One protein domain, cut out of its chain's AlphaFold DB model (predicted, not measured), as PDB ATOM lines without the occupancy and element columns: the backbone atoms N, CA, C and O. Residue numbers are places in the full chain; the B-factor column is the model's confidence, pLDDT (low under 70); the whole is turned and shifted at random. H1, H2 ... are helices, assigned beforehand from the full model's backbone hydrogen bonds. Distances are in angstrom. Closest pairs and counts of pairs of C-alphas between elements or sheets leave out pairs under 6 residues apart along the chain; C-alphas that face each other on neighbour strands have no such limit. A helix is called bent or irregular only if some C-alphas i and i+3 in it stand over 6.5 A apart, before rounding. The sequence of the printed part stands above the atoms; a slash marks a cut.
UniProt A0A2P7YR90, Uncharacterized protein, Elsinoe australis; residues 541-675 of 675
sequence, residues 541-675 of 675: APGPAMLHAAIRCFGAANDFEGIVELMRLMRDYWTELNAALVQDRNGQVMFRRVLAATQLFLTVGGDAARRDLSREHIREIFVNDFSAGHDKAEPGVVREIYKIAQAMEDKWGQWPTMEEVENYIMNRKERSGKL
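This is residues 541 to 675 of the 675 residues of an uncharacterized protein of Elsinoe australis (UniProt A0A2P7YR90). Four helices, H1, H2, H4 and H6, form an up-and-down bundle with kinked H4 at its core, and the paired H5 and H8 cross H4 nearly at right angles. H3 and short H7 lie at one end of the bundle, while residues 669 to 675 stick out as a tail. The printed part has 135 residues with eight named helices, H1 to H8 in order, and no named strand: all helix. It is compact, with a radius of gyration of the C-alphas of 14.5 A and spans of 44 by 39 by 25 A.

Start at H1, residues 544 to 557, a helical hairpin with H2, residues 560 to 572; their closest C-alphas, Ile 551 and Ile 563, are 6.0 A apart. H3, residues 574 to 583, touches the hub H4, residues 587 to 609, only at the corner, C-alphas Leu 581 and Gly 587 being closest at 4.5 A. H1 touches H4 the same way at a shallow tilt of 3 degrees, closest at C-alphas Ala 556 and Gly 606, 4.2 A. Residues 600 to 608 of H4 touch H5, residues 615 to 628, about perpendicular at 80 degrees, C-alphas Val 604 and Phe 622 being closest at 6.0 A. H6, residues 635 to 647, touches H2, closest at C-alphas Val 564 and Ile 641, 6.4 A. H7, residues 649 to 652, is near H3. H8, residues 658 to 666, touches H4 at C-alphas Ala 596 and Val 661, the closest, 5.0 A. Every O i to N i+4 pair is within hydrogen-bond range in H1, H2, H3, H5, H6 and H8, against 15 of 19 in H4; H7 is too short for one.

Find C-alpha 544 at (-3.123, 40.078, -15.410); H1 runs 20.1 A from there. H4, 23.3 A, is irregular: C-alphas 603 and 606 are 9.6 A apart. H8 ends at C-alpha 666, (6.373, 57.179, -15.421).

The printed part has no cut and no long link. Residues 585 and 668 to 675 are under pLDDT 70.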
ATOM      1  N   ALA A 541      -7.814  30.769 -12.016       86.56
ATOM      2  CA  ALA A 541      -6.886  31.393 -12.959       86.56
ATOM      3  C   ALA A 541      -6.680  32.890 -12.621       86.56
ATOM      4  O   ALA A 541      -7.651  33.664 -12.693       86.56
ATOM      5  N   PRO A 542      -5.465  33.335 -12.239       89.81
ATOM      6  CA  PRO A 542      -5.203  34.740 -11.953       89.81
ATOM      7  C   PRO A 542      -5.215  35.576 -13.239       89.81
ATOM      8  O   PRO A 542      -4.536  35.278 -14.215       89.81
ATOM      9  N   GLY A 543      -5.983  36.667 -13.233       88.69
ATOM     10  CA  GLY A 543      -5.941  37.647 -14.320       88.69
ATOM     11  C   GLY A 543      -4.674  38.519 -14.263       88.69
ATOM     12  O   GLY A 543      -4.044  38.622 -13.205       88.69
ATOM     13  N   PRO A 544      -4.330  39.246 -15.343       89.94
ATOM     14  CA  PRO A 544      -3.123  40.078 -15.410       89.94
ATOM     15  C   PRO A 544      -2.974  41.102 -14.275       89.94
ATOM     16  O   PRO A 544      -1.872  41.347 -13.796       89.94
ATOM     17  N   ALA A 545      -4.076  41.687 -13.795       90.75
ATOM     18  CA  ALA A 545      -4.033  42.630 -12.673       90.75
ATOM     19  C   ALA A 545      -3.641  41.962 -11.341       90.75
ATOM     20  O   ALA A 545      -2.984  42.589 -10.511       90.75
ATOM     21  N   MET A 546      -4.031  40.699 -11.147       93.81
ATOM     22  CA  MET A 546      -3.663  39.905  -9.975       93.81
ATOM     23  C   MET A 546      -2.184  39.519 -10.031       93.81
ATOM     24  O   MET A 546      -1.478  39.714  -9.046       93.81
ATOM     25  N   LEU A 547      -1.704  39.069 -11.198       96.38
ATOM     26  CA  LEU A 547      -0.282  38.790 -11.444       96.38
ATOM     27  C   LEU A 547       0.579  40.038 -11.201       96.38
ATOM     28  O   LEU A 547       1.590  39.980 -10.506       96.38
ATOM     29  N   HIS A 548       0.137  41.199 -11.696       95.88
ATOM     30  CA  HIS A 548       0.827  42.473 -11.480       95.88
ATOM     31  C   HIS A 548       0.888  42.850  -9.999       95.88
ATOM     32  O   HIS A 548       1.934  43.267  -9.506       95.88
ATOM     33  N   ALA A 549      -0.222  42.691  -9.273       96.38
ATOM     34  CA  ALA A 549      -0.261  42.939  -7.837       96.38
ATOM     35  C   ALA A 549       0.659  41.982  -7.062       96.38
ATOM     36  O   ALA A 549       1.313  42.430  -6.121       96.38
ATOM     37  N   ALA A 550       0.756  40.715  -7.477       97.94
ATOM     38  CA  ALA A 550       1.628  39.718  -6.860       97.94
ATOM     39  C   ALA A 550       3.115  40.055  -7.064       97.94
ATOM     40  O   ALA A 550       3.831  40.176  -6.073       97.94
ATOM     41  N   ILE A 551       3.549  40.353  -8.299       98.00
ATOM     42  CA  ILE A 551       4.925  40.810  -8.584       98.00
ATOM     43  C   ILE A 551       5.292  42.021  -7.729       98.00
ATOM     44  O   ILE A 551       6.354  42.058  -7.114       98.00
ATOM     45  N   ARG A 552       4.399  43.014  -7.647       96.81
ATOM     46  CA  ARG A 552       4.642  44.205  -6.829       96.81
ATOM     47  C   ARG A 552       4.741  43.874  -5.347       96.81
ATOM     48  O   ARG A 552       5.605  44.427  -4.678       96.81
ATOM     49  N   CYS A 553       3.847  43.027  -4.838       97.25
ATOM     50  CA  CYS A 553       3.827  42.604  -3.443       97.25
ATOM     51  C   CYS A 553       5.134  41.901  -3.058       97.25
ATOM     52  O   CYS A 553       5.791  42.330  -2.112       97.25
ATOM     53  N   PHE A 554       5.532  40.881  -3.820       98.06
ATOM     54  CA  PHE A 554       6.759  40.119  -3.578       98.06
ATOM     55  C   PHE A 554       8.005  40.989  -3.765       98.06
ATOM     56  O   PHE A 554       8.859  41.050  -2.885       98.06
ATOM     57  N   GLY A 555       8.060  41.779  -4.840       96.56
ATOM     58  CA  GLY A 555       9.165  42.700  -5.094       96.56
ATOM     59  C   GLY A 555       9.334  43.765  -4.008       96.56
ATOM     60  O   GLY A 555      10.453  44.062  -3.603       96.56
ATOM     61  N   ALA A 556       8.239  44.292  -3.448       94.75
ATOM     62  CA  ALA A 556       8.307  45.223  -2.319       94.75
ATOM     63  C   ALA A 556       8.845  44.574  -1.034       94.75
ATOM     64  O   ALA A 556       9.351  45.287  -0.169       94.75
ATOM     65  N   ALA A 557       8.773  43.250  -0.900       95.56
ATOM     66  CA  ALA A 557       9.378  42.508   0.201       95.56
ATOM     67  C   ALA A 557      10.809  42.018  -0.098       95.56
ATOM     68  O   ALA A 557      11.465  41.538   0.817       95.56
ATOM     69  N   ASN A 558      11.335  42.207  -1.320       96.25
ATOM     70  CA  ASN A 558      12.501  41.474  -1.851       96.25
ATOM     71  C   ASN A 558      12.318  39.946  -1.830       96.25
ATOM     72  O   ASN A 558      13.284  39.194  -1.718       96.25
ATOM     73  N   ASP A 559      11.081  39.479  -1.958       97.12
ATOM     74  CA  ASP A 559      10.769  38.061  -2.070       97.12
ATOM     75  C   ASP A 559      10.996  37.583  -3.512       97.12
ATOM     76  O   ASP A 559      10.069  37.422  -4.311       97.12
ATOM     77  N   PHE A 560      12.268  37.434  -3.877       97.06
ATOM     78  CA  PHE A 560      12.672  37.027  -5.222       97.06
ATOM     79  C   PHE A 560      12.279  35.581  -5.541       97.06
ATOM     80  O   PHE A 560      11.966  35.274  -6.689       97.06
ATOM     81  N   GLU A 561      12.228  34.710  -4.532       96.25
ATOM     82  CA  GLU A 561      11.724  33.341  -4.670       96.25
ATOM     83  C   GLU A 561      10.244  33.347  -5.082       96.25
ATOM     84  O   GLU A 561       9.886  32.698  -6.064       96.25
ATOM     85  N   GLY A 562       9.404  34.177  -4.451       96.19
ATOM     86  CA  GLY A 562       8.003  34.344  -4.847       96.19
ATOM     87  C   GLY A 562       7.835  34.880  -6.273       96.19
ATOM     88  O   GLY A 562       6.909  34.479  -6.981       96.19
ATOM     89  N   ILE A 563       8.743  35.748  -6.740       97.94
ATOM     90  CA  ILE A 563       8.767  36.195  -8.144       97.94
ATOM     91  C   ILE A 563       9.097  35.023  -9.083       97.94
ATOM     92  O   ILE A 563       8.415  34.853 -10.092       97.94
ATOM     93  N   VAL A 564      10.098  34.197  -8.762       97.88
ATOM     94  CA  VAL A 564      10.462  33.018  -9.571       97.88
ATOM     95  C   VAL A 564       9.316  32.010  -9.632       97.88
ATOM     96  O   VAL A 564       8.970  31.545 -10.719       97.88
ATOM     97  N   GLU A 565       8.695  31.691  -8.496       96.81
ATOM     98  CA  GLU A 565       7.527  30.805  -8.437       96.81
ATOM     99  C   GLU A 565       6.376  31.337  -9.296       96.81
ATOM    100  O   GLU A 565       5.751  30.582 -10.040       96.81
ATOM    101  N   LEU A 566       6.141  32.653  -9.276       97.06
ATOM    102  CA  LEU A 566       5.103  33.280 -10.087       97.06
ATOM    103  C   LEU A 566       5.421  33.209 -11.588       97.06
ATOM    104  O   LEU A 566       4.526  32.939 -12.387       97.06
ATOM    105  N   MET A 567       6.686  33.387 -11.978       97.38
ATOM    106  CA  MET A 567       7.127  33.215 -13.367       97.38
ATOM    107  C   MET A 567       6.966  31.763 -13.843       97.38
ATOM    108  O   MET A 567       6.543  31.531 -14.977       97.38
ATOM    109  N   ARG A 568       7.237  30.776 -12.978       96.50
ATOM    110  CA  ARG A 568       7.006  29.349 -13.273       96.50
ATOM    111  C   ARG A 568       5.521  29.037 -13.416       96.50
ATOM    112  O   ARG A 568       5.135  28.454 -14.423       96.50
ATOM    113  N   LEU A 569       4.685  29.518 -12.496       94.94
ATOM    114  CA  LEU A 569       3.227  29.417 -12.597       94.94
ATOM    115  C   LEU A 569       2.727  29.992 -13.933       94.94
ATOM    116  O   LEU A 569       1.927  29.364 -14.626       94.94
ATOM    117  N   MET A 570       3.223  31.171 -14.320       95.50
ATOM    118  CA  MET A 570       2.854  31.809 -15.584       95.50
ATOM    119  C   MET A 570       3.216  30.963 -16.809       95.50
ATOM    120  O   MET A 570       2.466  30.950 -17.786       95.50
ATOM    121  N   ARG A 571       4.357  30.267 -16.768       95.06
ATOM    122  CA  ARG A 571       4.815  29.358 -17.827       95.06
ATOM    123  C   ARG A 571       3.956  28.096 -17.873       95.06
ATOM    124  O   ARG A 571       3.456  27.731 -18.935       95.06
ATOM    125  N   ASP A 572       3.766  27.455 -16.724       92.62
ATOM    126  CA  ASP A 572       3.166  26.122 -16.608       92.62
ATOM    127  C   ASP A 572       1.651  26.128 -16.868       92.62
ATOM    128  O   ASP A 572       1.086  25.125 -17.322       92.62
ATOM    129  N   TYR A 573       0.999  27.272 -16.638       92.12
ATOM    130  CA  TYR A 573      -0.445  27.462 -16.800       92.12
ATOM    131  C   TYR A 573      -0.802  28.554 -17.817       92.12
ATOM    132  O   TYR A 573      -1.850  29.197 -17.726       92.12
ATOM    133  N   TRP A 574       0.072  28.801 -18.802       91.62
ATOM    134  CA  TRP A 574      -0.135  29.866 -19.785       91.62
ATOM    135  C   TRP A 574      -1.488  29.781 -20.501       91.62
ATOM    136  O   TRP A 574      -2.115  30.809 -20.734       91.62
ATOM    137  N   THR A 575      -1.959  28.581 -20.841       88.62
ATOM    138  CA  THR A 575      -3.223  28.390 -21.566       88.62
ATOM    139  C   THR A 575      -4.409  28.958 -20.781       88.62
ATOM    140  O   THR A 575      -5.205  29.738 -21.310       88.62
ATOM    141  N   GLU A 576      -4.498  28.620 -19.498       87.25
ATOM    142  CA  GLU A 576      -5.542  29.048 -18.573       87.25
ATOM    143  C   GLU A 576      -5.444  30.556 -18.286       87.25
ATOM    144  O   GLU A 576      -6.457  31.265 -18.257       87.25
ATOM    145  N   LEU A 577      -4.221  31.069 -18.131       89.75
ATOM    146  CA  LEU A 577      -3.955  32.491 -17.911       89.75
ATOM    147  C   LEU A 577      -4.278  33.339 -19.140       89.75
ATOM    148  O   LEU A 577      -4.895  34.396 -19.011       89.75
ATOM    149  N   ASN A 578      -3.913  32.871 -20.332       89.31
ATOM    150  CA  ASN A 578      -4.204  33.548 -21.589       89.31
ATOM    151  C   ASN A 578      -5.716  33.600 -21.843       89.31
ATOM    152  O   ASN A 578      -6.238  34.632 -22.263       89.31
ATOM    153  N   ALA A 579      -6.450  32.537 -21.499       84.75
ATOM    154  CA  ALA A 579      -7.909  32.554 -21.545       84.75
ATOM    155  C   ALA A 579      -8.494  33.656 -20.640       84.75
ATOM    156  O   ALA A 579      -9.364  34.410 -21.077       84.75
ATOM    157  N   ALA A 580      -7.984  33.816 -19.411       83.44
ATOM    158  CA  ALA A 580      -8.391  34.908 -18.522       83.44
ATOM    159  C   ALA A 580      -7.986  36.294 -19.065       83.44
ATOM    160  O   ALA A 580      -8.763  37.250 -18.983       83.44
ATOM    161  N   LEU A 581      -6.798  36.396 -19.661       84.69
ATOM    162  CA  LEU A 581      -6.245  37.610 -20.257       84.69
ATOM    163  C   LEU A 581      -7.109  38.111 -21.423       84.69
ATOM    164  O   LEU A 581      -7.468  39.286 -21.443       84.69
ATOM    165  N   VAL A 582      -7.515  37.238 -22.349       84.12
ATOM    166  CA  VAL A 582      -8.376  37.586 -23.501       84.12
ATOM    167  C   VAL A 582      -9.760  38.085 -23.057       84.12
ATOM    168  O   VAL A 582     -10.421  38.871 -23.749       84.12
ATOM    169  N   GLN A 583     -10.225  37.676 -21.874       82.00
ATOM    170  CA  GLN A 583     -11.476  38.185 -21.315       82.00
ATOM    171  C   GLN A 583     -11.345  39.601 -20.730       82.00
ATOM    172  O   GLN A 583     -12.349  40.322 -20.675       82.00
ATOM    173  N   ASP A 584     -10.136  40.049 -20.391       77.44
ATOM    174  CA  ASP A 584      -9.866  41.384 -19.858       77.44
ATOM    175  C   ASP A 584      -9.712  42.443 -20.960       77.44
ATOM    176  O   ASP A 584      -8.909  42.310 -21.877       77.44
ATOM    177  N   ARG A 585     -10.439  43.567 -20.825       69.88
ATOM    178  CA  ARG A 585     -10.419  44.684 -21.798       69.88
ATOM    179  C   ARG A 585      -9.008  45.216 -22.091       69.88
ATOM    180  O   ARG A 585      -8.721  45.558 -23.225       69.88
ATOM    181  N   ASN A 586      -8.140  45.241 -21.077       73.50
ATOM    182  CA  ASN A 586      -6.739  45.660 -21.188       73.50
ATOM    183  C   ASN A 586      -5.794  44.503 -20.825       73.50
ATOM    184  O   ASN A 586      -4.744  44.743 -20.234       73.50
ATOM    185  N   GLY A 587      -6.194  43.252 -21.084       80.88
ATOM    186  CA  GLY A 587      -5.466  42.068 -20.628       80.88
ATOM    187  C   GLY A 587      -4.014  42.056 -21.101       80.88
ATOM    188  O   GLY A 587      -3.113  41.965 -20.273       80.88
ATOM    189  N   GLN A 588      -3.792  42.260 -22.404       83.19
ATOM    190  CA  GLN A 588      -2.452  42.282 -23.007       83.19
ATOM    191  C   GLN A 588      -1.594  43.434 -22.472       83.19
ATOM    192  O   GLN A 588      -0.471  43.227 -22.021       83.19
ATOM    193  N   VAL A 589      -2.155  44.647 -22.426       82.50
ATOM    194  CA  VAL A 589      -1.477  45.825 -21.861       82.50
ATOM    195  C   VAL A 589      -1.088  45.588 -20.403       82.50
ATOM    196  O   VAL A 589       0.030  45.878 -19.991       82.50
ATOM    197  N   MET A 590      -2.002  45.053 -19.594       86.81
ATOM    198  CA  MET A 590      -1.720  44.763 -18.194       86.81
ATOM    199  C   MET A 590      -0.684  43.646 -18.052       86.81
ATOM    200  O   MET A 590       0.145  43.728 -17.154       86.81
ATOM    201  N   PHE A 591      -0.682  42.653 -18.941       92.31
ATOM    202  CA  PHE A 591       0.325  41.596 -18.958       92.31
ATOM    203  C   PHE A 591       1.725  42.131 -19.282       92.31
ATOM    204  O   PHE A 591       2.663  41.824 -18.551       92.31
ATOM    205  N   ARG A 592       1.872  43.043 -20.256       91.25
ATOM    206  CA  ARG A 592       3.147  43.760 -20.471       91.25
ATOM    207  C   ARG A 592       3.615  44.488 -19.211       91.25
ATOM    208  O   ARG A 592       4.792  44.445 -18.871       91.25
ATOM    209  N   ARG A 593       2.690  45.077 -18.444       92.69
ATOM    210  CA  ARG A 593       3.015  45.700 -17.148       92.69
ATOM    211  C   ARG A 593       3.431  44.697 -16.075       92.69
ATOM    212  O   ARG A 593       4.156  45.102 -15.171       92.69
ATOM    213  N   VAL A 594       2.985  43.438 -16.138       96.38
ATOM    214  CA  VAL A 594       3.504  42.361 -15.275       96.38
ATOM    215  C   VAL A 594       4.989  42.186 -15.560       96.38
ATOM    216  O   VAL A 594       5.781  42.342 -14.641       96.38
ATOM    217  N   LEU A 595       5.363  41.982 -16.826       96.94
ATOM    218  CA  LEU A 595       6.758  41.776 -17.227       96.94
ATOM    219  C   LEU A 595       7.636  42.992 -16.893       96.94
ATOM    220  O   LEU A 595       8.693  42.839 -16.286       96.94
ATOM    221  N   ALA A 596       7.178  44.210 -17.210       96.38
ATOM    222  CA  ALA A 596       7.919  45.436 -16.900       96.38
ATOM    223  C   ALA A 596       8.087  45.646 -15.385       96.38
ATOM    224  O   ALA A 596       9.130  46.106 -14.922       96.38
ATOM    225  N   ALA A 597       7.075  45.282 -14.587       97.12
ATOM    226  CA  ALA A 597       7.205  45.278 -13.136       97.12
ATOM    227  C   ALA A 597       8.218  44.229 -12.669       97.12
ATOM    228  O   ALA A 597       9.004  44.538 -11.780       97.12
ATOM    229  N   THR A 598       8.225  43.030 -13.259       98.19
ATOM    230  CA  THR A 598       9.197  41.984 -12.932       98.19
ATOM    231  C   THR A 598      10.616  42.495 -13.153       98.19
ATOM    232  O   THR A 598      11.400  42.467 -12.211       98.19
ATOM    233  N   GLN A 599      10.920  43.058 -14.328       97.44
ATOM    234  CA  GLN A 599      12.244  43.620 -14.616       97.44
ATOM    235  C   GLN A 599      12.634  44.711 -13.612       97.44
ATOM    236  O   GLN A 599      13.711  44.653 -13.027       97.44
ATOM    237  N   LEU A 600      11.735  45.664 -13.346       97.50
ATOM    238  CA  LEU A 600      11.993  46.730 -12.377       97.50
ATOM    239  C   LEU A 600      12.350  46.183 -10.988       97.50
ATOM    240  O   LEU A 600      13.288  46.666 -10.359       97.50
ATOM    241  N   PHE A 601      11.589  45.206 -10.489       97.38
ATOM    242  CA  PHE A 601      11.814  44.655  -9.154       97.38
ATOM    243  C   PHE A 601      13.015  43.708  -9.088       97.38
ATOM    244  O   PHE A 601      13.578  43.579  -8.010       97.38
ATOM    245  N   LEU A 602      13.450  43.088 -10.187       97.00
ATOM    246  CA  LEU A 602      14.719  42.350 -10.208       97.00
ATOM    247  C   LEU A 602      15.915  43.291 -10.113       97.00
ATOM    248  O   LEU A 602      16.814  43.053  -9.307       97.00
ATOM    249  N   THR A 603      15.876  44.380 -10.877       96.44
ATOM    250  CA  THR A 603      16.974  45.342 -10.945       96.44
ATOM    251  C   THR A 603      17.059  46.186  -9.675       96.44
ATOM    252  O   THR A 603      18.098  46.218  -9.032       96.44
ATOM    253  N   VAL A 604      15.946  46.783  -9.239       94.75
ATOM    254  CA  VAL A 604      15.932  47.779  -8.147       94.75
ATOM    255  C   VAL A 604      15.409  47.203  -6.820       94.75
ATOM    256  O   VAL A 604      15.574  47.792  -5.751       94.75
ATOM    257  N   GLY A 605      14.759  46.036  -6.835       93.12
ATOM    258  CA  GLY A 605      14.151  45.454  -5.636       93.12
ATOM    259  C   GLY A 605      13.096  46.359  -4.997       93.12
ATOM    260  O   GLY A 605      12.391  47.132  -5.651       93.12
ATOM    261  N   GLY A 606      12.985  46.272  -3.676       90.88
ATOM    262  CA  GLY A 606      12.016  47.015  -2.880       90.88
ATOM    263  C   GLY A 606      12.194  48.533  -2.918       90.88
ATOM    264  O   GLY A 606      11.255  49.246  -2.558       90.88
ATOM    265  N   ASP A 607      13.329  49.046  -3.405       90.31
ATOM    266  CA  ASP A 607      13.521  50.484  -3.617       90.31
ATOM    267  C   ASP A 607      12.562  51.031  -4.692       90.31
ATOM    268  O   ASP A 607      12.068  52.151  -4.568       90.31
ATOM    269  N   ALA A 608      12.122  50.201  -5.647       90.75
ATOM    270  CA  ALA A 608      11.091  50.552  -6.633       90.75
ATOM    271  C   ALA A 608       9.692  50.798  -6.023       90.75
ATOM    272  O   ALA A 608       8.755  51.275  -6.695       90.75
ATOM    273  N   ALA A 609       9.512  50.426  -4.753       87.25
ATOM    274  CA  ALA A 609       8.307  50.669  -3.977       87.25
ATOM    275  C   ALA A 609       8.440  51.866  -3.025       87.25
ATOM    276  O   ALA A 609       7.464  52.175  -2.346       87.25
ATOM    277  N   ARG A 610       9.580  52.562  -2.960       86.19
ATOM    278  CA  ARG A 610       9.765  53.704  -2.053       86.19
ATOM    279  C   ARG A 610       8.821  54.858  -2.369       86.19
ATOM    280  O   ARG A 610       8.442  55.096  -3.512       86.19
ATOM    281  N   ARG A 611       8.358  55.517  -1.305       80.19
ATOM    282  CA  ARG A 611       7.335  56.578  -1.356       80.19
ATOM    283  C   ARG A 611       7.919  57.966  -1.119       80.19
ATOM    284  O   ARG A 611       7.300  58.948  -1.505       80.19
ATOM    285  N   ASP A 612       9.084  58.003  -0.486       81.19
ATOM    286  CA  ASP A 612       9.933  59.170  -0.290       81.19
ATOM    287  C   ASP A 612      10.698  59.558  -1.567       81.19
ATOM    288  O   ASP A 612      11.144  60.692  -1.693       81.19
ATOM    289  N   LEU A 613      10.806  58.640  -2.535       86.44
ATOM    290  CA  LEU A 613      11.433  58.895  -3.829       86.44
ATOM    291  C   LEU A 613      10.416  59.363  -4.875       86.44
ATOM    292  O   LEU A 613       9.310  58.822  -4.988       86.44
ATOM    293  N   SER A 614      10.820  60.343  -5.687       89.69
ATOM    294  CA  SER A 614      10.075  60.720  -6.889       89.69
ATOM    295  C   SER A 614      10.158  59.604  -7.936       89.69
ATOM    296  O   SER A 614      11.038  58.742  -7.900       89.69
ATOM    297  N   ARG A 615       9.238  59.613  -8.906       88.50
ATOM    298  CA  ARG A 615       9.291  58.652 -10.022       88.50
ATOM    299  C   ARG A 615      10.545  58.821 -10.861       88.50
ATOM    300  O   ARG A 615      11.092  57.820 -11.298       88.50
ATOM    301  N   GLU A 616      10.981  60.065 -11.030       92.75
ATOM    302  CA  GLU A 616      12.204  60.392 -11.751       92.75
ATOM    303  C   GLU A 616      13.414  59.774 -11.059       92.75
ATOM    304  O   GLU A 616      14.211  59.101 -11.693       92.75
ATOM    305  N   HIS A 617      13.473  59.860  -9.731       93.88
ATOM    306  CA  HIS A 617      14.564  59.256  -8.984       93.88
ATOM    307  C   HIS A 617      14.538  57.720  -9.036       93.88
ATOM    308  O   HIS A 617      15.574  57.078  -9.158       93.88
ATOM    309  N   ILE A 618      13.350  57.100  -9.003       93.25
ATOM    310  CA  ILE A 618      13.226  55.646  -9.218       93.25
ATOM    311  C   ILE A 618      13.677  55.266 -10.639       93.25
ATOM    312  O   ILE A 618      14.309  54.226 -10.814       93.25
ATOM    313  N   ARG A 619      13.364  56.094 -11.645       95.12
ATOM    314  CA  ARG A 619      13.820  55.917 -13.030       95.12
ATOM    315  C   ARG A 619      15.342  56.005 -13.116       95.12
ATOM    316  O   ARG A 619      15.943  55.121 -13.706       95.12
ATOM    317  N   GLU A 620      15.953  57.009 -12.493       95.62
ATOM    318  CA  GLU A 620      17.410  57.186 -12.440       95.62
ATOM    319  C   GLU A 620      18.106  55.972 -11.819       95.62
ATOM    320  O   GLU A 620      19.037  55.438 -12.416       95.62
ATOM    321  N   ILE A 621      17.623  55.494 -10.665       94.81
ATOM    322  CA  ILE A 621      18.151  54.282 -10.021       94.81
ATOM    323  C   ILE A 621      18.054  53.094 -10.983       94.81
ATOM    324  O   ILE A 621      19.052  52.425 -11.229       94.81
ATOM    325  N   PHE A 622      16.878  52.873 -11.582       96.50
ATOM    326  CA  PHE A 622      16.677  51.779 -12.531       96.50
ATOM    327  C   PHE A 622      17.625  51.863 -13.732       96.50
ATOM    328  O   PHE A 622      18.249  50.865 -14.072       96.50
ATOM    329  N   VAL A 623      17.746  53.028 -14.371       95.69
ATOM    330  CA  VAL A 623      18.596  53.212 -15.555       95.69
ATOM    331  C   VAL A 623      20.064  52.981 -15.212       95.69
ATOM    332  O   VAL A 623      20.762  52.314 -15.976       95.69
ATOM    333  N   ASN A 624      20.525  53.487 -14.067       95.44
ATOM    334  CA  ASN A 624      21.900  53.303 -13.612       95.44
ATOM    335  C   ASN A 624      22.207  51.824 -13.350       95.44
ATOM    336  O   ASN A 624      23.173  51.296 -13.900       95.44
ATOM    337  N   ASP A 625      21.357  51.149 -12.575       94.19
ATOM    338  CA  ASP A 625      21.532  49.741 -12.215       94.19
ATOM    339  C   ASP A 625      21.428  48.832 -13.451       94.19
ATOM    340  O   ASP A 625      22.300  47.995 -13.692       94.19
ATOM    341  N   PHE A 626      20.427  49.063 -14.306       93.31
ATOM    342  CA  PHE A 626      20.227  48.302 -15.540       93.31
ATOM    343  C   PHE A 626      21.411  48.461 -16.499       93.31
ATOM    344  O   PHE A 626      21.899  47.474 -17.048       93.31
ATOM    345  N   SER A 627      21.904  49.690 -16.694       93.12
ATOM    346  CA  SER A 627      23.033  49.960 -17.597       93.12
ATOM    347  C   SER A 627      24.349  49.387 -17.071       93.12
ATOM    348  O   SER A 627      25.205  48.995 -17.860       93.12
ATOM    349  N   ALA A 628      24.504  49.312 -15.748       92.50
ATOM    350  CA  ALA A 628      25.648  48.678 -15.102       92.50
ATOM    351  C   ALA A 628      25.565  47.139 -15.088       92.50
ATOM    352  O   ALA A 628      26.531  46.484 -14.701       92.50
ATOM    353  N   GLY A 629      24.433  46.547 -15.491       89.69
ATOM    354  CA  GLY A 629      24.188  45.109 -15.344       89.69
ATOM    355  C   GLY A 629      24.107  44.673 -13.878       89.69
ATOM    356  O   GLY A 629      24.439  43.534 -13.549       89.69
ATOM    357  N   HIS A 630      23.727  45.591 -12.991       91.88
ATOM    358  CA  HIS A 630      23.573  45.349 -11.567       91.88
ATOM    359  C   HIS A 630      22.107  45.060 -11.257       91.88
ATOM    360  O   HIS A 630      21.255  45.934 -11.375       91.88
ATOM    361  N   ASP A 631      21.820  43.839 -10.816       93.88
ATOM    362  CA  ASP A 631      20.503  43.481 -10.301       93.88
ATOM    363  C   ASP A 631      20.541  43.343  -8.777       93.88
ATOM    364  O   ASP A 631      21.488  42.808  -8.194       93.88
ATOM    365  N   LYS A 632      19.475  43.804  -8.116       94.44
ATOM    366  CA  LYS A 632      19.264  43.576  -6.684       94.44
ATOM    367  C   LYS A 632      19.015  42.100  -6.377       94.44
ATOM    368  O   LYS A 632      19.354  41.639  -5.287       94.44
ATOM    369  N   ALA A 633      18.375  41.391  -7.303       94.50
ATOM    370  CA  ALA A 633      18.182  39.951  -7.227       94.50
ATOM    371  C   ALA A 633      19.502  39.204  -7.460       94.50
ATOM    372  O   ALA A 633      20.346  39.624  -8.248       94.50
ATOM    373  N   GLU A 634      19.666  38.050  -6.814       95.12
ATOM    374  CA  GLU A 634      20.864  37.232  -7.013       95.12
ATOM    375  C   GLU A 634      21.000  36.769  -8.479       95.12
ATOM    376  O   GLU A 634      19.996  36.401  -9.102       95.12
ATOM    377  N   PRO A 635      22.226  36.660  -9.031       94.06
ATOM    378  CA  PRO A 635      22.433  36.276 -10.433       94.06
ATOM    379  C   PRO A 635      21.777  34.945 -10.833       94.06
ATOM    380  O   PRO A 635      21.395  34.751 -11.986       94.06
ATOM    381  N   GLY A 636      21.638  34.002  -9.893       94.69
ATOM    382  CA  GLY A 636      20.921  32.744 -10.119       94.69
ATOM    383  C   GLY A 636      19.430  32.947 -10.404       94.69
ATOM    384  O   GLY A 636      18.906  32.348 -11.343       94.69
ATOM    385  N   VAL A 637      18.779  33.834  -9.646       95.94
ATOM    386  CA  VAL A 637      17.363  34.186  -9.817       95.94
ATOM    387  C   VAL A 637      17.140  34.879 -11.156       95.94
ATOM    388  O   VAL A 637      16.250  34.494 -11.913       95.94
ATOM    389  N   VAL A 638      17.987  35.860 -11.471       95.25
ATOM    390  CA  VAL A 638      17.924  36.610 -12.728       95.25
ATOM    391  C   VAL A 638      18.021  35.656 -13.921       95.25
ATOM    392  O   VAL A 638      17.132  35.639 -14.773       95.25
ATOM    393  N   ARG A 639      19.036  34.778 -13.944       95.56
ATOM    394  CA  ARG A 639      19.217  33.786 -15.022       95.56
ATOM    395  C   ARG A 639      18.017  32.859 -15.196       95.56
ATOM    396  O   ARG A 639      17.644  32.572 -16.330       95.56
ATOM    397  N   GLU A 640      17.417  32.392 -14.105       96.94
ATOM    398  CA  GLU A 640      16.235  31.524 -14.169       96.94
ATOM    399  C   GLU A 640      15.033  32.252 -14.790       96.94
ATOM    400  O   GLU A 640      14.349  31.696 -15.650       96.94
ATOM    401  N   ILE A 641      14.794  33.512 -14.417       96.62
ATOM    402  CA  ILE A 641      13.684  34.300 -14.968       96.62
ATOM    403  C   ILE A 641      13.891  34.576 -16.458       96.62
ATOM    404  O   ILE A 641      12.964  34.362 -17.241       96.62
ATOM    405  N   TYR A 642      15.099  34.975 -16.864       95.44
ATOM    406  CA  TYR A 642      15.425  35.174 -18.279       95.44
ATOM    407  C   TYR A 642      15.258  33.890 -19.092       95.44
ATOM    408  O   TYR A 642      14.696  33.926 -20.185       95.44
ATOM    409  N   LYS A 643      15.668  32.740 -18.547       97.06
ATOM    410  CA  LYS A 643      15.464  31.434 -19.186       97.06
ATOM    411  C   LYS A 643      13.978  31.125 -19.390       97.06
ATOM    412  O   LYS A 643      13.599  30.655 -20.461       97.06
ATOM    413  N   ILE A 644      13.137  31.380 -18.385       97.38
ATOM    414  CA  ILE A 644      11.682  31.198 -18.496       97.38
ATOM    415  C   ILE A 644      11.101  32.136 -19.560       97.38
ATOM    416  O   ILE A 644      10.324  31.689 -20.400       97.38
ATOM    417  N   ALA A 645      11.486  33.413 -19.535       95.69
ATOM    418  CA  ALA A 645      11.007  34.416 -20.476       95.69
ATOM    419  C   ALA A 645      11.378  34.086 -21.924       95.69
ATOM    420  O   ALA A 645      10.514  34.119 -22.794       95.69
ATOM    421  N   GLN A 646      12.631  33.701 -22.170       95.94
ATOM    422  CA  GLN A 646      13.114  33.306 -23.493       95.94
ATOM    423  C   GLN A 646      12.363  32.079 -24.025       95.94
ATOM    424  O   GLN A 646      11.988  32.035 -25.191       95.94
ATOM    425  N   ALA A 647      12.085  31.096 -23.165       96.38
ATOM    426  CA  ALA A 647      11.312  29.913 -23.544       96.38
ATOM    427  C   ALA A 647       9.838  30.214 -23.879       96.38
ATOM    428  O   ALA A 647       9.163  29.358 -24.445       96.38
ATOM    429  N   MET A 648       9.337  31.394 -23.506       96.44
ATOM    430  CA  MET A 648       7.948  31.820 -23.685       96.44
ATOM    431  C   MET A 648       7.820  33.037 -24.614       96.44
ATOM    432  O   MET A 648       6.759  33.657 -24.644       96.44
ATOM    433  N   GLU A 649       8.869  33.406 -25.355       93.50
ATOM    434  CA  GLU A 649       8.900  34.614 -26.196       93.50
ATOM    435  C   GLU A 649       7.777  34.633 -27.251       93.50
ATOM    436  O   GLU A 649       7.160  35.672 -27.486       93.50
ATOM    437  N   ASP A 650       7.436  33.472 -27.816       91.12
ATOM    438  CA  ASP A 650       6.339  33.281 -28.777       91.12
ATOM    439  C   ASP A 650       4.955  33.615 -28.193       91.12
ATOM    440  O   ASP A 650       4.029  33.995 -28.912       91.12
ATOM    441  N   LYS A 651       4.813  33.474 -26.875       92.50
ATOM    442  CA  LYS A 651       3.557  33.620 -26.134       92.50
ATOM    443  C   LYS A 651       3.468  34.944 -25.386       92.50
ATOM    444  O   LYS A 651       2.407  35.561 -25.356       92.50
ATOM    445  N   TRP A 652       4.555  35.364 -24.748       92.69
ATOM    446  CA  TRP A 652       4.624  36.551 -23.892       92.69
ATOM    447  C   TRP A 652       5.083  37.804 -24.643       92.69
ATOM    448  O   TRP A 652       4.946  38.922 -24.130       92.69
ATOM    449  N   GLY A 653       5.612  37.618 -25.854       89.75
ATOM    450  CA  GLY A 653       6.399  38.617 -26.554       89.75
ATOM    451  C   GLY A 653       7.804  38.741 -25.965       89.75
ATOM    452  O   GLY A 653       8.174  38.066 -25.002       89.75
ATOM    453  N   GLN A 654       8.581  39.655 -26.537       91.06
ATOM    454  CA  GLN A 654       9.951  39.927 -26.108       91.06
ATOM    455  C   GLN A 654      10.015  40.412 -24.660       91.06
ATOM    456  O   GLN A 654       9.107  41.099 -24.175       91.06
ATOM    457  N   TRP A 655      11.106  40.088 -23.969       94.44
ATOM    458  CA  TRP A 655      11.354  40.617 -22.631       94.44
ATOM    459  C   TRP A 655      11.377  42.161 -22.647       94.44
ATOM    460  O   TRP A 655      11.819  42.734 -23.645       94.44
ATOM    461  N   PRO A 656      10.869  42.852 -21.607       94.12
ATOM    462  CA  PRO A 656      10.743  44.307 -21.628       94.12
ATOM    463  C   PRO A 656      12.071  45.024 -21.857       94.12
ATOM    464  O   PRO A 656      13.083  44.697 -21.234       94.12
ATOM    465  N   THR A 657      12.043  46.041 -22.714       93.06
ATOM    466  CA  THR A 657      13.183  46.936 -22.929       93.06
ATOM    467  C   THR A 657      13.316  47.939 -21.780       93.06
ATOM    468  O   THR A 657      12.384  48.138 -20.996       93.06
ATOM    469  N   MET A 658      14.465  48.620 -21.700       94.12
ATOM    470  CA  MET A 658      14.665  49.729 -20.759       94.12
ATOM    471  C   MET A 658      13.549  50.779 -20.897       94.12
ATOM    472  O   MET A 658      12.891  51.100 -19.909       94.12
ATOM    473  N   GLU A 659      13.261  51.213 -22.128       91.50
ATOM    474  CA  GLU A 659      12.226  52.211 -22.426       91.50
ATOM    475  C   GLU A 659      10.833  51.770 -21.943       91.50
ATOM    476  O   GLU A 659      10.068  52.563 -21.390       91.50
ATOM    477  N   GLU A 660      10.483  50.493 -22.105       89.75
ATOM    478  CA  GLU A 660       9.208  49.970 -21.610       89.75
ATOM    479  C   GLU A 660       9.101  50.029 -20.081       89.75
ATOM    480  O   GLU A 660       8.034  50.351 -19.542       89.75
ATOM    481  N   VAL A 661      10.191  49.738 -19.368       94.75
ATOM    482  CA  VAL A 661      10.228  49.812 -17.902       94.75
ATOM    483  C   VAL A 661      10.183  51.266 -17.431       94.75
ATOM    484  O   VAL A 661       9.418  51.580 -16.516       94.75
ATOM    485  N   GLU A 662      10.897  52.176 -18.090       93.25
ATOM    486  CA  GLU A 662      10.813  53.617 -17.828       93.25
ATOM    487  C   GLU A 662       9.385  54.138 -18.032       93.25
ATOM    488  O   GLU A 662       8.803  54.759 -17.135       93.25
ATOM    489  N   ASN A 663       8.755  53.786 -19.155       87.31
ATOM    490  CA  ASN A 663       7.357  54.107 -19.429       87.31
ATOM    491  C   ASN A 663       6.418  53.526 -18.367       87.31
ATOM    492  O   ASN A 663       5.429  54.166 -17.998       87.31
ATOM    493  N   TYR A 664       6.699  52.334 -17.842       90.00
ATOM    494  CA  TYR A 664       5.940  51.746 -16.741       90.00
ATOM    495  C   TYR A 664       6.096  52.528 -15.422       90.00
ATOM    496  O   TYR A 664       5.099  52.709 -14.706       90.00
ATOM    497  N   ILE A 665       7.301  53.011 -15.102       90.81
ATOM    498  CA  ILE A 665       7.580  53.852 -13.926       90.81
ATOM    499  C   ILE A 665       6.812  55.175 -14.042       90.81
ATOM    500  O   ILE A 665       6.071  55.548 -13.122       90.81
ATOM    501  N   MET A 666       6.921  55.840 -15.195       84.56
ATOM    502  CA  MET A 666       6.373  57.179 -15.421       84.56
ATOM    503  C   MET A 666       4.845  57.181 -15.557       84.56
ATOM    504  O   MET A 666       4.180  58.028 -14.958       84.56
ATOM    505  N   ASN A 667       4.254  56.173 -16.210       74.69
ATOM    506  CA  ASN A 667       2.803  56.068 -16.435       74.69
ATOM    507  C   ASN A 667       2.010  55.434 -15.275       74.69
ATOM    508  O   ASN A 667       0.855  55.013 -15.444       74.69
ATOM    509  N   ARG A 668       2.562  55.349 -14.057       64.06
ATOM    510  CA  ARG A 668       1.729  55.052 -12.879       64.06
ATOM    511  C   ARG A 668       0.660  56.154 -12.780       64.06
ATOM    512  O   ARG A 668       0.993  57.316 -12.617       64.06
ATOM    513  N   LYS A 669      -0.638  55.844 -12.890       49.56
ATOM    514  CA  LYS A 669      -1.676  56.867 -12.645       49.56
ATOM    515  C   LYS A 669      -1.414  57.501 -11.277       49.56
ATOM    516  O   LYS A 669      -1.307  56.773 -10.287       49.56
ATOM    517  N   GLU A 670      -1.272  58.824 -11.219       35.09
ATOM    518  CA  GLU A 670      -1.412  59.518  -9.944       35.09
ATOM    519  C   GLU A 670      -2.766  59.110  -9.364       35.09
ATOM    520  O   GLU A 670      -3.778  59.085 -10.068       35.09
ATOM    521  N   ARG A 671      -2.793  58.723  -8.087       33.84
ATOM    522  CA  ARG A 671      -4.055  58.732  -7.355       33.84
ATOM    523  C   ARG A 671      -4.394  60.210  -7.195       33.84
ATOM    524  O   ARG A 671      -4.021  60.803  -6.189       33.84
ATOM    525  N   SER A 672      -5.019  60.808  -8.208       25.12
ATOM    526  CA  SER A 672      -5.672  62.097  -8.061       25.12
ATOM    527  C   SER A 672      -6.626  61.947  -6.881       25.12
ATOM    528  O   SER A 672      -7.547  61.130  -6.890       25.12
ATOM    529  N   GLY A 673      -6.315  62.647  -5.794       27.55
ATOM    530  CA  GLY A 673      -7.132  62.692  -4.591       27.55
ATOM    531  C   GLY A 673      -8.390  63.508  -4.848       27.55
ATOM    532  O   GLY A 673      -8.536  64.587  -4.284       27.55
ATOM    533  N   LYS A 674      -9.262  63.020  -5.730       24.78
ATOM    534  CA  LYS A 674     -10.599  63.562  -5.946       24.78
ATOM    535  C   LYS A 674     -11.600  62.415  -5.968       24.78
ATOM    536  O   LYS A 674     -11.761  61.734  -6.976       24.78
ATOM    537  N   LEU A 675     -12.206  62.203  -4.809       24.08
ATOM    538  CA  LEU A 675     -13.635  61.978  -4.629       24.08
ATOM    539  C   LEU A 675     -14.005  62.646  -3.309       24.08
ATOM    540  O   LEU A 675     -13.293  62.366  -2.314       24.08
TER     541      LEU A 675